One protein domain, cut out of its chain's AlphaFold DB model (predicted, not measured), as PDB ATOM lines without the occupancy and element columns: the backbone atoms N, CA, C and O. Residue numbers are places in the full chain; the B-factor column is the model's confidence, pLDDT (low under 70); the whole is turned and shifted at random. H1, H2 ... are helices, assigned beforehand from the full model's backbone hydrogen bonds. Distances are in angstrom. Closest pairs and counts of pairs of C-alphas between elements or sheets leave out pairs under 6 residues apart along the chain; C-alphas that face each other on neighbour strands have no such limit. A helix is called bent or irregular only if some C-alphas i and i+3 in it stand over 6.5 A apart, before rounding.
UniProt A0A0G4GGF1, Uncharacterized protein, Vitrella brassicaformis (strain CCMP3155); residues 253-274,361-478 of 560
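Overview. This is residues 253 to 274 and 361 to 478 of the 560 residues of an uncharacterized protein of Vitrella brassicaformis (strain CCMP3155) (UniProt A0A0G4GGF1). This is a compact bundle of helices lying mostly side by side: the bent helix H4 runs nearly straight, H3 and H6 pack on its first arm H4a, H1 and H5 pack on its second arm H4b, and H5 folds back into H6. H7 packs crosswise on H5 and its last residues, 471 to 474, stick out with the tail to 478, while the short H2 touches no helix and has its end near the start of H3, the two making a corner at about a right angle. You have 140 residues with seven named helices, H1 to H7 along the chain, and no named strand, an all helix domain. The radius of gyration of the C-alphas is 15.3 A and the spans are 44 by 40 by 32 A.

Arrangement. Start at H1, residues 253 to 273, which touches H4b, residues 401 to 412, opposite ways at a shallow tilt of 29 degrees; the closest C-alphas, Ala 263 and Ile 403, are 5.8 A apart. With residues 255 to 259 alone H1 touches H5, residues 415 to 437, the same way at a steep tilt of 38 degrees, only just past shallow, closest at the C-alphas of Leu 259 and Leu 422, 6.6 A. Past the cut, H2, residues 362 to 370, is close to but not clearly touching H3, residues 373 to 384, about perpendicular at 84 degrees, the closest C-alphas being Val 369 and Gln 375, 5.8 A. H3 forms a hairpin with H4a, residues 387 to 398, where the C-alphas of Phe 382 and Ile 390 come closest, at 5.0 A. H4a touches H6, residues 444 to 456, the same way at a shallow tilt of 24 degrees, closest at the C-alphas of Cys 394 and Leu 449, 5.4 A. H5 and H6 form a hairpin at 11 degrees, closest at the C-alphas of Tyr 424 and Leu 455, 6.6 A. H7, residues 462 to 474, touches H5 with residues 463 to 467 alone, about perpendicular at 71 degrees, only just past steep, closest at the C-alphas of Ser 463 and Tyr 424, 4.8 A. In each helix and arm, every O i to N i+4 pair is within hydrogen-bond range.

Along the chain. Find C-alpha 253 at (7.273, -5.941, 187.981); from there H1 runs 30.1 A to residue 273. H4, residues 387 to 412, was assigned as one helix by its hydrogen bonds but is bent, with C-alphas 398 and 401 6.8 A apart. H5 is 33.7 A long, and H7 runs 18.2 A to C-alpha 474 at (-10.797, -14.537, 201.848).

Size, cuts and confidence. Look between Ile 274 and Gln 361: residues 275 to 360 are not printed, and these C-alphas are 23.6 A apart. Of the links printed whole, none is long. Mean pLDDT of the printed part is 85.0, with residues 361 to 370 and 476 to 478 under 70.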
ATOM      1  N   ARG A 253       6.127  -5.054 187.752       83.25
ATOM      2  CA  ARG A 253       7.273  -5.941 187.981       83.25
ATOM      3  C   ARG A 253       6.948  -7.046 188.980       83.25
ATOM      4  O   ARG A 253       7.298  -8.192 188.729       83.25
ATOM      5  N   ASP A 254       6.225  -6.740 190.053       85.06
ATOM      6  CA  ASP A 254       5.883  -7.739 191.075       85.06
ATOM      7  C   ASP A 254       4.969  -8.833 190.500       85.06
ATOM      8  O   ASP A 254       5.174 -10.022 190.745       85.06
ATOM      9  N   ILE A 255       4.007  -8.443 189.656       81.00
ATOM     10  CA  ILE A 255       3.125  -9.381 188.941       81.00
ATOM     11  C   ILE A 255       3.922 -10.238 187.951       81.00
ATOM     12  O   ILE A 255       3.688 -11.444 187.857       81.00
ATOM     13  N   TYR A 256       4.873  -9.635 187.234       82.00
ATOM     14  CA  TYR A 256       5.764 -10.348 186.319       82.00
ATOM     15  C   TYR A 256       6.563 -11.437 187.053       82.00
ATOM     16  O   TYR A 256       6.507 -12.602 186.659       82.00
ATOM     17  N   TYR A 257       7.243 -11.096 188.153       83.62
ATOM     18  CA  TYR A 257       8.048 -12.061 188.910       83.62
ATOM     19  C   TYR A 257       7.199 -13.169 189.534       83.62
ATOM     20  O   TYR A 257       7.595 -14.334 189.488       83.62
ATOM     21  N   ALA A 258       6.010 -12.836 190.047       79.56
ATOM     22  CA  ALA A 258       5.075 -13.832 190.559       79.56
ATOM     23  C   ALA A 258       4.677 -14.848 189.475       79.56
ATOM     24  O   ALA A 258       4.678 -16.050 189.732       79.56
ATOM     25  N   LEU A 259       4.391 -14.389 188.252       79.69
ATOM     26  CA  LEU A 259       4.056 -15.270 187.130       79.69
ATOM     27  C   LEU A 259       5.234 -16.146 186.695       79.69
ATOM     28  O   LEU A 259       5.033 -17.334 186.448       79.69
ATOM     29  N   VAL A 260       6.446 -15.586 186.617       77.19
ATOM     30  CA  VAL A 260       7.654 -16.343 186.250       77.19
ATOM     31  C   VAL A 260       7.934 -17.436 187.273       77.19
ATOM     32  O   VAL A 260       8.052 -18.602 186.899       77.19
ATOM     33  N   PHE A 261       7.981 -17.081 188.559       80.56
ATOM     34  CA  PHE A 261       8.208 -18.037 189.640       80.56
ATOM     35  C   PHE A 261       7.196 -19.183 189.578       80.56
ATOM     36  O   PHE A 261       7.565 -20.357 189.579       80.56
ATOM     37  N   TRP A 262       5.916 -18.847 189.422       79.56
ATOM     38  CA  TRP A 262       4.843 -19.829 189.398       79.56
ATOM     39  C   TRP A 262       4.912 -20.750 188.167       79.56
ATOM     40  O   TRP A 262       4.770 -21.969 188.293       79.56
ATOM     41  N   ALA A 263       5.184 -20.195 186.979       72.62
ATOM     42  CA  ALA A 263       5.358 -20.972 185.752       72.62
ATOM     43  C   ALA A 263       6.540 -21.951 185.856       72.62
ATOM     44  O   ALA A 263       6.419 -23.109 185.444       72.62
ATOM     45  N   VAL A 264       7.655 -21.520 186.456       76.06
ATOM     46  CA  VAL A 264       8.826 -22.374 186.705       76.06
ATOM     47  C   VAL A 264       8.479 -23.492 187.689       76.06
ATOM     48  O   VAL A 264       8.685 -24.662 187.367       76.06
ATOM     49  N   SER A 265       7.872 -23.176 188.838       74.44
ATOM     50  CA  SER A 265       7.486 -24.185 189.834       74.44
ATOM     51  C   SER A 265       6.548 -25.250 189.260       74.44
ATOM     52  O   SER A 265       6.719 -26.438 189.532       74.44
ATOM     53  N   ARG A 266       5.574 -24.866 188.423       79.25
ATOM     54  CA  ARG A 266       4.697 -25.853 187.772       79.25
ATOM     55  C   ARG A 266       5.365 -26.636 186.661       79.25
ATOM     56  O   ARG A 266       4.992 -27.787 186.464       79.25
ATOM     57  N   SER A 267       6.333 -26.058 185.960       73.25
ATOM     58  CA  SER A 267       7.111 -26.806 184.969       73.25
ATOM     59  C   SER A 267       7.893 -27.937 185.641       73.25
ATOM     60  O   SER A 267       7.896 -29.055 185.137       73.25
ATOM     61  N   ILE A 268       8.460 -27.681 186.825       74.56
ATOM     62  CA  ILE A 268       9.136 -28.701 187.642       74.56
ATOM     63  C   ILE A 268       8.145 -29.790 188.079       74.56
ATOM     64  O   ILE A 268       8.364 -30.967 187.806       74.56
ATOM     65  N   LEU A 269       7.001 -29.404 188.654       73.50
ATOM     66  CA  LEU A 269       5.964 -30.364 189.055       73.50
ATOM     67  C   LEU A 269       5.417 -31.182 187.876       73.50
ATOM     68  O   LEU A 269       5.063 -32.347 188.044       73.50
ATOM     69  N   LEU A 270       5.337 -30.599 186.676       76.56
ATOM     70  CA  LEU A 270       4.913 -31.303 185.465       76.56
ATOM     71  C   LEU A 270       5.903 -32.414 185.089       76.56
ATOM     72  O   LEU A 270       5.485 -33.513 184.733       76.56
ATOM     73  N   VAL A 271       7.204 -32.134 185.187       74.12
ATOM     74  CA  VAL A 271       8.272 -33.116 184.946       74.12
ATOM     75  C   VAL A 271       8.163 -34.279 185.938       74.12
ATOM     76  O   VAL A 271       8.251 -35.434 185.528       74.12
ATOM     77  N   GLU A 272       7.880 -33.999 187.210       72.94
ATOM     78  CA  GLU A 272       7.705 -35.029 188.247       72.94
ATOM     79  C   GLU A 272       6.421 -35.858 188.067       72.94
ATOM     80  O   GLU A 272       6.426 -37.080 188.218       72.94
ATOM     81  N   THR A 273       5.304 -35.213 187.714       71.69
ATOM     82  CA  THR A 273       3.982 -35.864 187.629       71.69
ATOM     83  C   THR A 273       3.784 -36.737 186.399       71.69
ATOM     84  O   THR A 273       2.826 -37.517 186.357       71.69
ATOM     85  N   ILE A 274       4.651 -36.653 185.389       73.06
ATOM     86  CA  ILE A 274       4.622 -37.584 184.262       73.06
ATOM     87  C   ILE A 274       5.335 -38.865 184.719       73.06
ATOM     88  O   ILE A 274       6.561 -38.888 184.773       73.06
ATOM     89  N   GLN A 361       7.911 -24.391 164.591       45.28
ATOM     90  CA  GLN A 361       6.732 -25.217 164.269       45.28
ATOM     91  C   GLN A 361       5.571 -25.298 165.280       45.28
ATOM     92  O   GLN A 361       4.547 -25.899 164.972       45.28
ATOM     93  N   ILE A 362       5.632 -24.630 166.430       51.91
ATOM     94  CA  ILE A 362       4.493 -24.526 167.353       51.91
ATOM     95  C   ILE A 362       3.446 -23.516 166.845       51.91
ATOM     96  O   ILE A 362       2.289 -23.596 167.249       51.91
ATOM     97  N   SER A 363       3.791 -22.607 165.921       49.97
ATOM     98  CA  SER A 363       2.871 -21.546 165.482       49.97
ATOM     99  C   SER A 363       1.578 -22.081 164.864       49.97
ATOM    100  O   SER A 363       0.519 -21.556 165.183       49.97
ATOM    101  N   TRP A 364       1.613 -23.158 164.068       51.72
ATOM    102  CA  TRP A 364       0.394 -23.719 163.468       51.72
ATOM    103  C   TRP A 364      -0.471 -24.429 164.511       51.72
ATOM    104  O   TRP A 364      -1.672 -24.188 164.567       51.72
ATOM    105  N   ALA A 365       0.123 -25.244 165.389       50.97
ATOM    106  CA  ALA A 365      -0.608 -25.914 166.462       50.97
ATOM    107  C   ALA A 365      -1.193 -24.887 167.443       50.97
ATOM    108  O   ALA A 365      -2.321 -25.036 167.905       50.97
ATOM    109  N   VAL A 366      -0.466 -23.801 167.710       56.41
ATOM    110  CA  VAL A 366      -0.916 -22.697 168.560       56.41
ATOM    111  C   VAL A 366      -1.975 -21.850 167.887       56.41
ATOM    112  O   VAL A 366      -2.908 -21.468 168.581       56.41
ATOM    113  N   GLU A 367      -1.899 -21.593 166.584       57.97
ATOM    114  CA  GLU A 367      -2.913 -20.827 165.853       57.97
ATOM    115  C   GLU A 367      -4.215 -21.628 165.710       57.97
ATOM    116  O   GLU A 367      -5.307 -21.104 165.919       57.97
ATOM    117  N   VAL A 368      -4.096 -22.939 165.492       54.41
ATOM    118  CA  VAL A 368      -5.206 -23.895 165.525       54.41
ATOM    119  C   VAL A 368      -5.821 -23.896 166.935       54.41
ATOM    120  O   VAL A 368      -7.009 -23.613 167.082       54.41
ATOM    121  N   VAL A 369      -5.024 -24.026 168.004       58.09
ATOM    122  CA  VAL A 369      -5.490 -23.904 169.404       58.09
ATOM    123  C   VAL A 369      -6.042 -22.502 169.739       58.09
ATOM    124  O   VAL A 369      -6.941 -22.382 170.576       58.09
ATOM    125  N   ARG A 370      -5.574 -21.437 169.075       62.12
ATOM    126  CA  ARG A 370      -5.982 -20.038 169.308       62.12
ATOM    127  C   ARG A 370      -7.453 -19.801 169.003       62.12
ATOM    128  O   ARG A 370      -8.066 -18.954 169.647       62.12
ATOM    129  N   THR A 371      -8.029 -20.556 168.070       71.00
ATOM    130  CA  THR A 371      -9.430 -20.390 167.650       71.00
ATOM    131  C   THR A 371     -10.457 -20.793 168.714       71.00
ATOM    132  O   THR A 371     -11.649 -20.590 168.502       71.00
ATOM    133  N   GLY A 372     -10.043 -21.341 169.865       73.31
ATOM    134  CA  GLY A 372     -10.928 -21.781 170.954       73.31
ATOM    135  C   GLY A 372     -11.719 -23.053 170.614       73.31
ATOM    136  O   GLY A 372     -11.816 -23.960 171.436       73.31
ATOM    137  N   TRP A 373     -12.184 -23.187 169.373       77.94
ATOM    138  CA  TRP A 373     -12.852 -24.371 168.835       77.94
ATOM    139  C   TRP A 373     -11.997 -25.628 168.923       77.94
ATOM    140  O   TRP A 373     -12.498 -26.691 169.267       77.94
ATOM    141  N   VAL A 374     -10.692 -25.510 168.696       78.81
ATOM    142  CA  VAL A 374      -9.770 -26.646 168.810       78.81
ATOM    143  C   VAL A 374      -9.596 -27.081 170.256       78.81
ATOM    144  O   VAL A 374      -9.510 -28.276 170.519       78.81
ATOM    145  N   GLN A 375      -9.594 -26.147 171.212       75.56
ATOM    146  CA  GLN A 375      -9.576 -26.509 172.631       75.56
ATOM    147  C   GLN A 375     -10.848 -27.257 173.015       75.56
ATOM    148  O   GLN A 375     -10.764 -28.270 173.701       75.56
ATOM    149  N   LEU A 376     -12.007 -26.801 172.527       81.06
ATOM    150  CA  LEU A 376     -13.284 -27.485 172.726       81.06
ATOM    151  C   LEU A 376     -13.309 -28.866 172.056       81.06
ATOM    152  O   LEU A 376     -13.799 -29.821 172.649       81.06
ATOM    153  N   PHE A 377     -12.740 -29.000 170.859       82.44
ATOM    154  CA  PHE A 377     -12.668 -30.271 170.142       82.44
ATOM    155  C   PHE A 377     -11.718 -31.266 170.819       82.44
ATOM    156  O   PHE A 377     -12.093 -32.411 171.064       82.44
ATOM    157  N   LEU A 378     -10.514 -30.829 171.203       80.38
ATOM    158  CA  LEU A 378      -9.571 -31.648 171.969       80.38
ATOM    159  C   LEU A 378     -10.174 -32.058 173.308       80.38
ATOM    160  O   LEU A 378     -10.101 -33.223 173.686       80.38
ATOM    161  N   ALA A 379     -10.823 -31.128 174.004       77.44
ATOM    162  CA  ALA A 379     -11.564 -31.423 175.216       77.44
ATOM    163  C   ALA A 379     -12.646 -32.480 175.010       77.44
ATOM    164  O   ALA A 379     -12.779 -33.370 175.843       77.44
ATOM    165  N   PHE A 380     -13.398 -32.393 173.912       81.62
ATOM    166  CA  PHE A 380     -14.439 -33.353 173.573       81.62
ATOM    167  C   PHE A 380     -13.858 -34.746 173.306       81.62
ATOM    168  O   PHE A 380     -14.362 -35.727 173.855       81.62
ATOM    169  N   ILE A 381     -12.757 -34.834 172.549       81.75
ATOM    170  CA  ILE A 381     -12.021 -36.090 172.346       81.75
ATOM    171  C   ILE A 381     -11.583 -36.649 173.696       81.75
ATOM    172  O   ILE A 381     -11.916 -37.786 174.030       81.75
ATOM    173  N   PHE A 382     -10.886 -35.845 174.506       77.25
ATOM    174  CA  PHE A 382     -10.400 -36.294 175.804       77.25
ATOM    175  C   PHE A 382     -11.551 -36.753 176.697       77.25
ATOM    176  O   PHE A 382     -11.457 -37.819 177.292       77.25
ATOM    177  N   PHE A 383     -12.666 -36.027 176.719       75.56
ATOM    178  CA  PHE A 383     -13.841 -36.351 177.524       75.56
ATOM    179  C   PHE A 383     -14.434 -37.738 177.219       75.56
ATOM    180  O   PHE A 383     -14.825 -38.448 178.150       75.56
ATOM    181  N   TRP A 384     -14.468 -38.133 175.943       78.19
ATOM    182  CA  TRP A 384     -14.992 -39.432 175.500       78.19
ATOM    183  C   TRP A 384     -13.978 -40.574 175.568       78.19
ATOM    184  O   TRP A 384     -14.359 -41.744 175.587       78.19
ATOM    185  N   THR A 385     -12.687 -40.258 175.626       84.75
ATOM    186  CA  THR A 385     -11.632 -41.273 175.663       84.75
ATOM    187  C   THR A 385     -11.464 -41.954 177.027       84.75
ATOM    188  O   THR A 385     -11.943 -41.499 178.070       84.75
ATOM    189  N   VAL A 386     -10.762 -43.093 177.011       86.69
ATOM    190  CA  VAL A 386     -10.427 -43.894 178.197       86.69
ATOM    191  C   VAL A 386      -9.700 -43.028 179.234       86.69
ATOM    192  O   VAL A 386      -8.889 -42.172 178.890       86.69
ATOM    193  N   TYR A 387      -9.953 -43.290 180.517       85.69
ATOM    194  CA  TYR A 387      -9.427 -42.564 181.680       85.69
ATOM    195  C   TYR A 387      -7.993 -41.982 181.581       85.69
ATOM    196  O   TYR A 387      -7.832 -40.805 181.916       85.69
ATOM    197  N   PRO A 388      -6.950 -42.709 181.121       85.81
ATOM    198  CA  PRO A 388      -5.604 -42.141 181.015       85.81
ATOM    199  C   PRO A 388      -5.519 -40.949 180.053       85.81
ATOM    200  O   PRO A 388      -4.785 -40.005 180.326       85.81
ATOM    201  N   LEU A 389      -6.292 -40.931 178.965       88.50
ATOM    202  CA  LEU A 389      -6.298 -39.807 178.025       88.50
ATOM    203  C   LEU A 389      -6.915 -38.553 178.652       88.50
ATOM    204  O   LEU A 389      -6.385 -37.466 178.454       88.50
ATOM    205  N   ILE A 390      -7.951 -38.692 179.487       89.56
ATOM    206  CA  ILE A 390      -8.514 -37.566 180.254       89.56
ATOM    207  C   ILE A 390      -7.458 -36.993 181.208       89.56
ATOM    208  O   ILE A 390      -7.326 -35.776 181.322       89.56
ATOM    209  N   TYR A 391      -6.687 -37.857 181.878       89.94
ATOM    210  CA  TYR A 391      -5.603 -37.426 182.764       89.94
ATOM    211  C   TYR A 391      -4.557 -36.587 182.014       89.94
ATOM    212  O   TYR A 391      -4.231 -35.481 182.445       89.94
ATOM    213  N   TYR A 392      -4.087 -37.067 180.857       89.31
ATOM    214  CA  TYR A 392      -3.154 -36.304 180.024       89.31
ATOM    215  C   TYR A 392      -3.787 -35.034 179.451       89.31
ATOM    216  O   TYR A 392      -3.128 -33.998 179.420       89.31
ATOM    217  N   GLY A 393      -5.066 -35.070 179.079       89.94
ATOM    218  CA  GLY A 393      -5.822 -33.892 178.661       89.94
ATOM    219  C   GLY A 393      -5.839 -32.814 179.744       89.94
ATOM    220  O   GLY A 393      -5.554 -31.657 179.453       89.94
ATOM    221  N   CYS A 394      -6.067 -33.188 181.007       92.44
ATOM    222  CA  CYS A 394      -5.984 -32.270 182.146       92.44
ATOM    223  C   CYS A 394      -4.583 -31.676 182.326       92.44
ATOM    224  O   CYS A 394      -4.478 -30.491 182.615       92.44
ATOM    225  N   LEU A 395      -3.513 -32.457 182.150       91.44
ATOM    226  CA  LEU A 395      -2.140 -31.943 182.252       91.44
ATOM    227  C   LEU A 395      -1.795 -30.993 181.100       91.44
ATOM    228  O   LEU A 395      -1.261 -29.906 181.321       91.44
ATOM    229  N   ILE A 396      -2.117 -31.381 179.868       90.88
ATOM    230  CA  ILE A 396      -1.789 -30.604 178.671       90.88
ATOM    231  C   ILE A 396      -2.613 -29.318 178.645       90.88
ATOM    232  O   ILE A 396      -2.058 -28.226 178.529       90.88
ATOM    233  N   LEU A 397      -3.934 -29.435 178.782       92.62
ATOM    234  CA  LEU A 397      -4.826 -28.284 178.730       92.62
ATOM    235  C   LEU A 397      -4.740 -27.473 180.019       92.62
ATOM    236  O   LEU A 397      -4.695 -26.258 179.935       92.62
ATOM    237  N   GLY A 398      -4.676 -28.093 181.197       92.06
ATOM    238  CA  GLY A 398      -4.694 -27.382 182.480       92.06
ATOM    239  C   GLY A 398      -3.376 -26.755 182.904       92.06
ATOM    240  O   GLY A 398      -3.401 -25.705 183.546       92.06
ATOM    241  N   THR A 399      -2.249 -27.351 182.511       92.56
ATOM    242  CA  THR A 399      -0.920 -26.916 182.957       92.56
ATOM    243  C   THR A 399      -0.069 -26.440 181.787       92.56
ATOM    244  O   THR A 399       0.361 -25.289 181.774       92.56
ATOM    245  N   LEU A 400       0.154 -27.286 180.777       92.12
ATOM    246  CA  LEU A 400       1.145 -27.006 179.732       92.12
ATOM    247  C   LEU A 400       0.745 -25.826 178.832       92.12
ATOM    248  O   LEU A 400       1.543 -24.913 178.615       92.12
ATOM    249  N   TYR A 401      -0.497 -25.807 178.344       92.94
ATOM    250  CA  TYR A 401      -0.991 -24.719 177.499       92.94
ATOM    251  C   TYR A 401      -0.989 -23.354 178.226       92.94
ATOM    252  O   TYR A 401      -0.471 -22.381 177.672       92.94
ATOM    253  N   PRO A 402      -1.490 -23.246 179.469       93.19
ATOM    254  CA  PRO A 402      -1.403 -22.022 180.258       93.19
ATOM    255  C   PRO A 402       0.016 -21.553 180.550       93.19
ATOM    256  O   PRO A 402       0.252 -20.348 180.523       93.19
ATOM    257  N   ILE A 403       0.965 -22.467 180.797       94.25
ATOM    258  CA  ILE A 403       2.385 -22.111 180.959       94.25
ATOM    259  C   ILE A 403       2.883 -21.444 179.682       94.25
ATOM    260  O   ILE A 403       3.365 -20.315 179.735       94.25
ATOM    261  N   TYR A 404       2.677 -22.089 178.531       93.62
ATOM    262  CA  TYR A 404       3.060 -21.530 177.237       93.62
ATOM    263  C   TYR A 404       2.456 -20.135 177.013       93.62
ATOM    264  O   TYR A 404       3.162 -19.191 176.657       93.62
ATOM    265  N   ARG A 405       1.156 -19.962 177.287       92.62
ATOM    266  CA  ARG A 405       0.488 -18.665 177.108       92.62
ATOM    267  C   ARG A 405       0.990 -17.604 178.078       92.62
ATOM    268  O   ARG A 405       1.198 -16.468 177.660       92.62
ATOM    269  N   THR A 406       1.217 -17.969 179.336       92.75
ATOM    270  CA  THR A 406       1.777 -17.063 180.345       92.75
ATOM    271  C   THR A 406       3.144 -16.553 179.889       92.75
ATOM    272  O   THR A 406       3.370 -15.347 179.899       92.75
ATOM    273  N   LEU A 407       4.007 -17.445 179.390       91.94
ATOM    274  CA  LEU A 407       5.335 -17.105 178.866       91.94
ATOM    275  C   LEU A 407       5.252 -16.201 177.630       91.94
ATOM    276  O   LEU A 407       5.892 -15.156 177.603       91.94
ATOM    277  N   SER A 408       4.366 -16.510 176.678       90.38
ATOM    278  CA  SER A 408       4.158 -15.650 175.499       90.38
ATOM    279  C   SER A 408       3.704 -14.223 175.857       90.38
ATOM    280  O   SER A 408       3.982 -13.265 175.143       90.38
ATOM    281  N   ILE A 409       3.005 -14.054 176.983       91.44
ATOM    282  CA  ILE A 409       2.491 -12.753 177.441       91.44
ATOM    283  C   ILE A 409       3.495 -12.006 178.312       91.44
ATOM    284  O   ILE A 409       3.507 -10.772 178.315       91.44
ATOM    285  N   LEU A 410       4.353 -12.738 179.020       89.12
ATOM    286  CA  LEU A 410       5.515 -12.176 179.700       89.12
ATOM    287  C   LEU A 410       6.439 -11.486 178.685       89.12
ATOM    288  O   LEU A 410       6.889 -10.374 178.949       89.12
ATOM    289  N   GLU A 411       6.617 -12.071 177.498       91.44
ATOM    290  CA  GLU A 411       7.376 -11.454 176.401       91.44
ATOM    291  C   GLU A 411       6.698 -10.194 175.841       91.44
ATOM    292  O   GLU A 411       7.364  -9.188 175.605       91.44
ATOM    293  N   GLY A 412       5.370 -10.207 175.684       89.88
ATOM    294  CA  GLY A 412       4.612  -9.078 175.128       89.88
ATOM    295  C   GLY A 412       4.365  -7.896 176.080       89.88
ATOM    296  O   GLY A 412       3.757  -6.915 175.660       89.88
ATOM    297  N   GLN A 413       4.764  -7.987 177.356       85.56
ATOM    298  CA  GLN A 413       4.623  -6.949 178.400       85.56
ATOM    299  C   GLN A 413       3.229  -6.289 178.534       85.56
ATOM    300  O   GLN A 413       3.094  -5.161 179.013       85.56
ATOM    301  N   THR A 414       2.152  -6.983 178.159       91.75
ATOM    302  CA  THR A 414       0.792  -6.435 178.275       91.75
ATOM    303  C   THR A 414       0.224  -6.684 179.670       91.75
ATOM    304  O   THR A 414      -0.221  -7.786 179.997       91.75
ATOM    305  N   TYR A 415       0.189  -5.634 180.495       89.88
ATOM    306  CA  TYR A 415      -0.269  -5.701 181.890       89.88
ATOM    307  C   TYR A 415      -1.641  -6.376 182.046       89.88
ATOM    308  O   TYR A 415      -1.802  -7.293 182.846       89.88
ATOM    309  N   SER A 416      -2.625  -6.001 181.221       92.62
ATOM    310  CA  SER A 416      -3.977  -6.573 181.289       92.62
ATOM    311  C   SER A 416      -4.013  -8.079 181.018       92.62
ATOM    312  O   SER A 416      -4.851  -8.795 181.566       92.62
ATOM    313  N   ALA A 417      -3.126  -8.569 180.151       92.19
ATOM    314  CA  ALA A 417      -3.034  -9.985 179.839       92.19
ATOM    315  C   ALA A 417      -2.321 -10.741 180.970       92.19
ATOM    316  O   ALA A 417      -2.791 -11.807 181.363       92.19
ATOM    317  N   GLN A 418      -1.265 -10.161 181.548       93.31
ATOM    318  CA  GLN A 418      -0.581 -10.708 182.724       93.31
ATOM    319  C   GLN A 418      -1.547 -10.874 183.904       93.31
ATOM    320  O   GLN A 418      -1.628 -11.960 184.475       93.31
ATOM    321  N   THR A 419      -2.363  -9.855 184.210       93.94
ATOM    322  CA  THR A 419      -3.382  -9.948 185.269       93.94
ATOM    323  C   THR A 419      -4.362 -11.094 185.010       93.94
ATOM    324  O   THR A 419      -4.629 -11.880 185.912       93.94
ATOM    325  N   ARG A 420      -4.850 -11.257 183.773       94.12
ATOM    326  CA  ARG A 420      -5.793 -12.337 183.431       94.12
ATOM    327  C   ARG A 420      -5.191 -13.732 183.632       94.12
ATOM    328  O   ARG A 420      -5.900 -14.638 184.069       94.12
ATOM    329  N   TRP A 421      -3.916 -13.926 183.303       94.56
ATOM    330  CA  TRP A 421      -3.248 -15.214 183.528       94.56
ATOM    331  C   TRP A 421      -2.919 -15.452 184.997       94.56
ATOM    332  O   TRP A 421      -3.016 -16.586 185.456       94.56
ATOM    333  N   LEU A 422      -2.631 -14.400 185.761       94.56
ATOM    334  CA  LEU A 422      -2.503 -14.515 187.211       94.56
ATOM    335  C   LEU A 422      -3.831 -14.963 187.845       94.56
ATOM    336  O   LEU A 422      -3.852 -15.908 188.629       94.56
ATOM    337  N   GLU A 423      -4.952 -14.357 187.439       95.50
ATOM    338  CA  GLU A 423      -6.300 -14.772 187.855       95.50
ATOM    339  C   GLU A 423      -6.592 -16.230 187.466       95.50
ATOM    340  O   GLU A 423      -7.175 -16.978 188.253       95.50
ATOM    341  N   TYR A 424      -6.166 -16.655 186.266       96.31
ATOM    342  CA  TYR A 424      -6.267 -18.050 185.829       96.31
ATOM    343  C   TYR A 424      -5.528 -18.988 186.778       96.31
ATOM    344  O   TYR A 424      -6.113 -19.975 187.214       96.31
ATOM    345  N   TRP A 425      -4.280 -18.683 187.133       96.12
ATOM    346  CA  TRP A 425      -3.476 -19.563 187.976       96.12
ATOM    347  C   TRP A 425      -4.005 -19.688 189.399       96.12
ATOM    348  O   TRP A 425      -4.013 -20.789 189.951       96.12
ATOM    349  N   VAL A 426      -4.520 -18.596 189.966       95.44
ATOM    350  CA  VAL A 426      -5.187 -18.631 191.273       95.44
ATOM    351  C   VAL A 426      -6.443 -19.505 191.211       95.44
ATOM    352  O   VAL A 426      -6.618 -20.395 192.041       95.44
ATOM    353  N   ALA A 427      -7.294 -19.311 190.199       96.00
ATOM    354  CA  ALA A 427      -8.506 -20.112 190.035       96.00
ATOM    355  C   ALA A 427      -8.196 -21.595 189.754       96.00
ATOM    356  O   ALA A 427      -8.857 -22.483 190.294       96.00
ATOM    357  N   TYR A 428      -7.161 -21.863 188.953       95.69
ATOM    358  CA  TYR A 428      -6.676 -23.207 188.666       95.69
ATOM    359  C   TYR A 428      -6.187 -23.900 189.937       95.69
ATOM    360  O   TYR A 428      -6.614 -25.017 190.193       95.69
ATOM    361  N   ALA A 429      -5.366 -23.241 190.762       94.88
ATOM    362  CA  ALA A 429      -4.853 -23.815 192.006       94.88
ATOM    363  C   ALA A 429      -5.972 -24.187 192.996       94.88
ATOM    364  O   ALA A 429      -5.899 -25.228 193.645       94.88
ATOM    365  N   LEU A 430      -7.030 -23.377 193.077       94.94
ATOM    366  CA  LEU A 430      -8.199 -23.681 193.910       94.94
ATOM    367  C   LEU A 430      -8.965 -24.903 193.408       94.94
ATOM    368  O   LEU A 430      -9.337 -25.770 194.196       94.94
ATOM    369  N   ILE A 431      -9.188 -24.978 192.094       94.81
ATOM    370  CA  ILE A 431      -9.818 -26.138 191.462       94.81
ATOM    371  C   ILE A 431      -8.946 -27.383 191.666       94.81
ATOM    372  O   ILE A 431      -9.462 -28.433 192.038       94.81
ATOM    373  N   ASP A 432      -7.633 -27.265 191.474       94.31
ATOM    374  CA  ASP A 432      -6.654 -28.337 191.672       94.31
ATOM    375  C   ASP A 432      -6.750 -28.905 193.096       94.31
ATOM    376  O   ASP A 432      -7.034 -30.093 193.256       94.31
ATOM    377  N   GLY A 433      -6.678 -28.042 194.117       94.69
ATOM    378  CA  GLY A 433      -6.801 -28.438 195.524       94.69
ATOM    379  C   GLY A 433      -8.169 -29.035 195.889       94.69
ATOM    380  O   GLY A 433      -8.251 -30.018 196.630       94.69
ATOM    381  N   LEU A 434      -9.261 -28.512 195.317       94.69
ATOM    382  CA  LEU A 434     -10.602 -29.079 195.512       94.69
ATOM    383  C   LEU A 434     -10.685 -30.522 194.984       94.69
ATOM    384  O   LEU A 434     -11.282 -31.392 195.623       94.69
ATOM    385  N   PHE A 435     -10.060 -30.807 193.841       94.44
ATOM    386  CA  PHE A 435     -10.061 -32.152 193.264       94.44
ATOM    387  C   PHE A 435      -9.050 -33.105 193.900       94.44
ATOM    388  O   PHE A 435      -9.308 -34.311 193.914       94.44
ATOM    389  N   GLU A 436      -7.942 -32.600 194.447       92.56
ATOM    390  CA  GLU A 436      -6.997 -33.412 195.222       92.56
ATOM    391  C   GLU A 436      -7.656 -34.001 196.474       92.56
ATOM    392  O   GLU A 436      -7.522 -35.198 196.734       92.56
ATOM    393  N   SER A 437      -8.470 -33.212 197.185       92.56
ATOM    394  CA  SER A 437      -9.228 -33.705 198.348       92.56
ATOM    395  C   SER A 437     -10.332 -34.714 197.980       92.56
ATOM    396  O   SER A 437     -10.698 -35.581 198.778       92.56
ATOM    397  N   SER A 438     -10.823 -34.675 196.740       92.06
ATOM    398  CA  SER A 438     -11.978 -35.449 196.267       92.06
ATOM    399  C   SER A 438     -11.601 -36.795 195.629       92.06
ATOM    400  O   SER A 438     -12.108 -37.167 194.566       92.06
ATOM    401  N   TRP A 439     -10.704 -37.564 196.256       88.88
ATOM    402  CA  TRP A 439     -10.115 -38.761 195.635       88.88
ATOM    403  C   TRP A 439     -11.124 -39.848 195.221       88.88
ATOM    404  O   TRP A 439     -10.832 -40.581 194.275       88.88
ATOM    405  N   ARG A 440     -12.295 -39.921 195.877       91.69
ATOM    406  CA  ARG A 440     -13.330 -40.955 195.674       91.69
ATOM    407  C   ARG A 440     -14.274 -40.724 194.493       91.69
ATOM    408  O   ARG A 440     -15.011 -41.639 194.146       91.69
ATOM    409  N   LEU A 441     -14.300 -39.538 193.882       91.56
ATOM    410  CA  LEU A 441     -15.259 -39.254 192.809       91.56
ATOM    411  C   LEU A 441     -14.800 -39.891 191.478       91.56
ATOM    412  O   LEU A 441     -13.794 -39.445 190.917       91.56
ATOM    413  N   PRO A 442     -15.532 -40.878 190.911       85.19
ATOM    414  CA  PRO A 442     -15.121 -41.583 189.687       85.19
ATOM    415  C   PRO A 442     -15.088 -40.673 188.447       85.19
ATOM    416  O   PRO A 442     -14.411 -40.971 187.467       85.19
ATOM    417  N   LEU A 443     -15.768 -39.523 188.501       92.06
ATOM    418  CA  LEU A 443     -15.822 -38.530 187.425       92.06
ATOM    419  C   LEU A 443     -14.919 -37.311 187.668       92.06
ATOM    420  O   LEU A 443     -14.989 -36.344 186.907       92.06
ATOM    421  N   LYS A 444     -14.045 -37.339 188.687       93.31
ATOM    422  CA  LYS A 444     -13.262 -36.164 189.103       93.31
ATOM    423  C   LYS A 444     -12.460 -35.529 187.968       93.31
ATOM    424  O   LYS A 444     -12.504 -34.319 187.797       93.31
ATOM    425  N   TYR A 445     -11.794 -36.334 187.138       92.81
ATOM    426  CA  TYR A 445     -10.966 -35.809 186.048       92.81
ATOM    427  C   TYR A 445     -11.788 -35.195 184.919       92.81
ATOM    428  O   TYR A 445     -11.350 -34.224 184.317       92.81
ATOM    429  N   ARG A 446     -12.998 -35.703 184.666       93.25
ATOM    430  CA  ARG A 446     -13.894 -35.140 183.650       93.25
ATOM    431  C   ARG A 446     -14.431 -33.781 184.079       93.25
ATOM    432  O   ARG A 446     -14.379 -32.829 183.307       93.25
ATOM    433  N   VAL A 447     -14.893 -33.678 185.326       94.88
ATOM    434  CA  VAL A 447     -15.370 -32.404 185.884       94.88
ATOM    435  C   VAL A 447     -14.218 -31.404 185.988       94.88
ATOM    436  O   VAL A 447     -14.376 -30.251 185.595       94.88
ATOM    437  N   LYS A 448     -13.034 -31.853 186.426       95.25
ATOM    438  CA  LYS A 448     -11.817 -31.035 186.456       95.25
ATOM    439  C   LYS A 448     -11.471 -30.497 185.069       95.25
ATOM    440  O   LYS A 448     -11.239 -29.301 184.939       95.25
ATOM    441  N   LEU A 449     -11.503 -31.343 184.036       94.19
ATOM    442  CA  LEU A 449     -11.239 -30.926 182.661       94.19
ATOM    443  C   LEU A 449     -12.230 -29.852 182.191       94.19
ATOM    444  O   LEU A 449     -11.812 -28.825 181.663       94.19
ATOM    445  N   PHE A 450     -13.530 -30.046 182.435       94.88
ATOM    446  CA  PHE A 450     -14.551 -29.051 182.093       94.88
ATOM    447  C   PHE A 450     -14.353 -27.719 182.810       94.88
ATOM    448  O   PHE A 450     -14.478 -26.664 182.190       94.88
ATOM    449  N   LEU A 451     -14.022 -27.752 184.101       95.69
ATOM    450  CA  LEU A 451     -13.755 -26.538 184.865       95.69
ATOM    451  C   LEU A 451     -12.515 -25.814 184.339       95.69
ATOM    452  O   LEU A 451     -12.569 -24.606 184.134       95.69
ATOM    453  N   ILE A 452     -11.441 -26.547 184.032       95.50
ATOM    454  CA  ILE A 452     -10.230 -26.001 183.405       95.50
ATOM    455  C   ILE A 452     -10.561 -25.319 182.071       95.50
ATOM    456  O   ILE A 452     -10.110 -24.204 181.820       95.50
ATOM    457  N   LEU A 453     -11.387 -25.934 181.228       94.25
ATOM    458  CA  LEU A 453     -11.806 -25.325 179.960       94.25
ATOM    459  C   LEU A 453     -12.665 -24.081 180.180       94.25
ATOM    460  O   LEU A 453     -12.462 -23.062 179.521       94.25
ATOM    461  N   GLY A 454     -13.579 -24.129 181.151       95.38
ATOM    462  CA  GLY A 454     -14.381 -22.982 181.571       95.38
ATOM    463  C   GLY A 454     -13.534 -21.801 182.057       95.38
ATOM    464  O   GLY A 454     -13.895 -20.647 181.818       95.38
ATOM    465  N   LEU A 455     -12.386 -22.072 182.691       95.75
ATOM    466  CA  LEU A 455     -11.418 -21.045 183.080       95.75
ATOM    467  C   LEU A 455     -10.734 -20.389 181.873       95.75
ATOM    468  O   LEU A 455     -10.456 -19.191 181.923       95.75
ATOM    469  N   GLN A 456     -10.447 -21.159 180.820       93.69
ATOM    470  CA  GLN A 456      -9.706 -20.693 179.639       93.69
ATOM    471  C   GLN A 456     -10.587 -19.986 178.613       93.69
ATOM    472  O   GLN A 456     -10.101 -19.134 177.870       93.69
ATOM    473  N   LEU A 457     -11.882 -20.311 178.578       92.25
ATOM    474  CA  LEU A 457     -12.830 -19.744 177.628       92.25
ATOM    475  C   LEU A 457     -12.972 -18.220 177.818       92.25
ATOM    476  O   LEU A 457     -13.513 -17.761 178.835       92.25
ATOM    477  N   PRO A 458     -12.573 -17.406 176.819       87.69
ATOM    478  CA  PRO A 458     -12.608 -15.948 176.932       87.69
ATOM    479  C   PRO A 458     -14.034 -15.397 177.057       87.69
ATOM    480  O   PRO A 458     -14.228 -14.344 177.666       87.69
ATOM    481  N   ALA A 459     -15.027 -16.119 176.526       91.12
ATOM    482  CA  ALA A 459     -16.440 -15.749 176.591       91.12
ATOM    483  C   ALA A 459     -16.992 -15.774 178.027       91.12
ATOM    484  O   ALA A 459     -17.740 -14.883 178.423       91.12
ATOM    485  N   ILE A 460     -16.597 -16.767 178.830       92.75
ATOM    486  CA  ILE A 460     -17.149 -16.979 180.177       92.75
ATOM    487  C   ILE A 460     -16.420 -16.114 181.212       92.75
ATOM    488  O   ILE A 460     -17.014 -15.725 182.225       92.75
ATOM    489  N   ARG A 461     -15.138 -15.804 180.954       94.69
ATOM    490  CA  ARG A 461     -14.230 -15.148 181.910       94.69
ATOM    491  C   ARG A 461     -14.241 -15.872 183.264       94.69
ATOM    492  O   ARG A 461     -14.298 -15.236 184.318       94.69
ATOM    493  N   GLY A 462     -14.233 -17.208 183.221       95.31
ATOM    494  CA  GLY A 462     -14.409 -18.067 184.392       95.31
ATOM    495  C   GLY A 462     -13.374 -17.793 185.482       95.31
ATOM    496  O   GLY A 462     -13.743 -17.634 186.644       95.31
ATOM    497  N   SER A 463     -12.105 -17.624 185.099       95.94
ATOM    498  CA  SER A 463     -11.025 -17.297 186.036       95.94
ATOM    499  C   SER A 463     -11.276 -16.009 186.814       95.94
ATOM    500  O   SER A 463     -11.110 -15.997 188.028       95.94
ATOM    501  N   GLN A 464     -11.764 -14.955 186.158       95.75
ATOM    502  CA  GLN A 464     -12.026 -13.670 186.812       95.75
ATOM    503  C   GLN A 464     -13.173 -13.769 187.817       95.75
ATOM    504  O   GLN A 464     -13.133 -13.142 188.874       95.75
ATOM    505  N   LYS A 465     -14.215 -14.544 187.487       96.06
ATOM    506  CA  LYS A 465     -15.358 -14.759 188.382       96.06
ATOM    507  C   LYS A 465     -14.931 -15.522 189.631       96.06
ATOM    508  O   LYS A 465     -15.250 -15.083 190.731       96.06
ATOM    509  N   ILE A 466     -14.176 -16.611 189.457       95.69
ATOM    510  CA  ILE A 466     -13.656 -17.397 190.580       95.69
ATOM    511  C   ILE A 466     -12.689 -16.554 191.400       95.69
ATOM    512  O   ILE A 466     -12.876 -16.451 192.600       95.69
ATOM    513  N   PHE A 467     -11.743 -15.859 190.769       94.75
ATOM    514  CA  PHE A 467     -10.811 -14.978 191.469       94.75
ATOM    515  C   PHE A 467     -11.532 -13.910 192.303       94.75
ATOM    516  O   PHE A 467     -11.216 -13.734 193.474       94.75
ATOM    517  N   LYS A 468     -12.549 -13.234 191.750       93.50
ATOM    518  CA  LYS A 468     -13.356 -12.263 192.508       93.50
ATOM    519  C   LYS A 468     -14.100 -12.912 193.671       93.50
ATOM    520  O   LYS A 468     -14.080 -12.356 194.762       93.50
ATOM    521  N   ALA A 469     -14.719 -14.071 193.456       94.19
ATOM    522  CA  ALA A 469     -15.422 -14.803 194.510       94.19
ATOM    523  C   ALA A 469     -14.460 -15.251 195.624       94.19
ATOM    524  O   ALA A 469     -14.748 -15.086 196.802       94.19
ATOM    525  N   THR A 470     -13.280 -15.744 195.255       91.81
ATOM    526  CA  THR A 470     -12.185 -16.100 196.158       91.81
ATOM    527  C   THR A 470     -11.709 -14.892 196.953       91.81
ATOM    528  O   THR A 470     -11.616 -14.966 198.173       91.81
ATOM    529  N   MET A 471     -11.446 -13.765 196.293       89.25
ATOM    530  CA  MET A 471     -11.007 -12.542 196.965       89.25
ATOM    531  C   MET A 471     -12.093 -11.971 197.883       89.25
ATOM    532  O   MET A 471     -11.757 -11.411 198.917       89.25
ATOM    533  N   GLN A 472     -13.377 -12.146 197.558       90.56
ATOM    534  CA  GLN A 472     -14.492 -11.808 198.451       90.56
ATOM    535  C   GLN A 472     -14.581 -12.758 199.653       90.56
ATOM    536  O   GLN A 472     -14.881 -12.317 200.757       90.56
ATOM    537  N   LEU A 473     -14.306 -14.049 199.450       89.94
ATOM    538  CA  LEU A 473     -14.361 -15.061 200.504       89.94
ATOM    539  C   LEU A 473     -13.211 -14.906 201.507       89.94
ATOM    540  O   LEU A 473     -13.435 -14.920 202.713       89.94
ATOM    541  N   PHE A 474     -11.982 -14.748 201.011       86.94
ATOM    542  CA  PHE A 474     -10.797 -14.537 201.848       86.94
ATOM    543  C   PHE A 474     -10.667 -13.093 202.329       86.94
ATOM    544  O   PHE A 474      -9.957 -12.811 203.290       86.94
ATOM    545  N   GLY A 475     -11.354 -12.177 201.653       72.50
ATOM    546  CA  GLY A 475     -11.307 -10.761 201.919       72.50
ATOM    547  C   GLY A 475     -12.687 -10.202 202.212       72.50
ATOM    548  O   GLY A 475     -13.310  -9.589 201.350       72.50
ATOM    549  N   THR A 476     -13.007 -10.112 203.500       55.47
ATOM    550  CA  THR A 476     -13.501  -8.846 204.064       55.47
ATOM    551  C   THR A 476     -12.431  -7.749 203.934       55.47
ATOM    552  O   THR A 476     -12.158  -7.016 204.885       55.47
ATOM    553  N   ILE A 477     -11.811  -7.592 202.756       59.09
ATOM    554  CA  ILE A 477     -11.213  -6.322 202.370       59.09
ATOM    555  C   ILE A 477     -12.433  -5.457 202.122       59.09
ATOM    556  O   ILE A 477     -12.943  -5.359 201.007       59.09
ATOM    557  N   LYS A 478     -12.968  -4.911 203.220       61.47
ATOM    558  CA  LYS A 478     -13.926  -3.821 203.172       61.47
ATOM    559  C   LYS A 478     -13.310  -2.862 202.156       61.47
ATOM    560  O   LYS A 478     -12.154  -2.477 202.379       61.47
TER     561      LYS A 478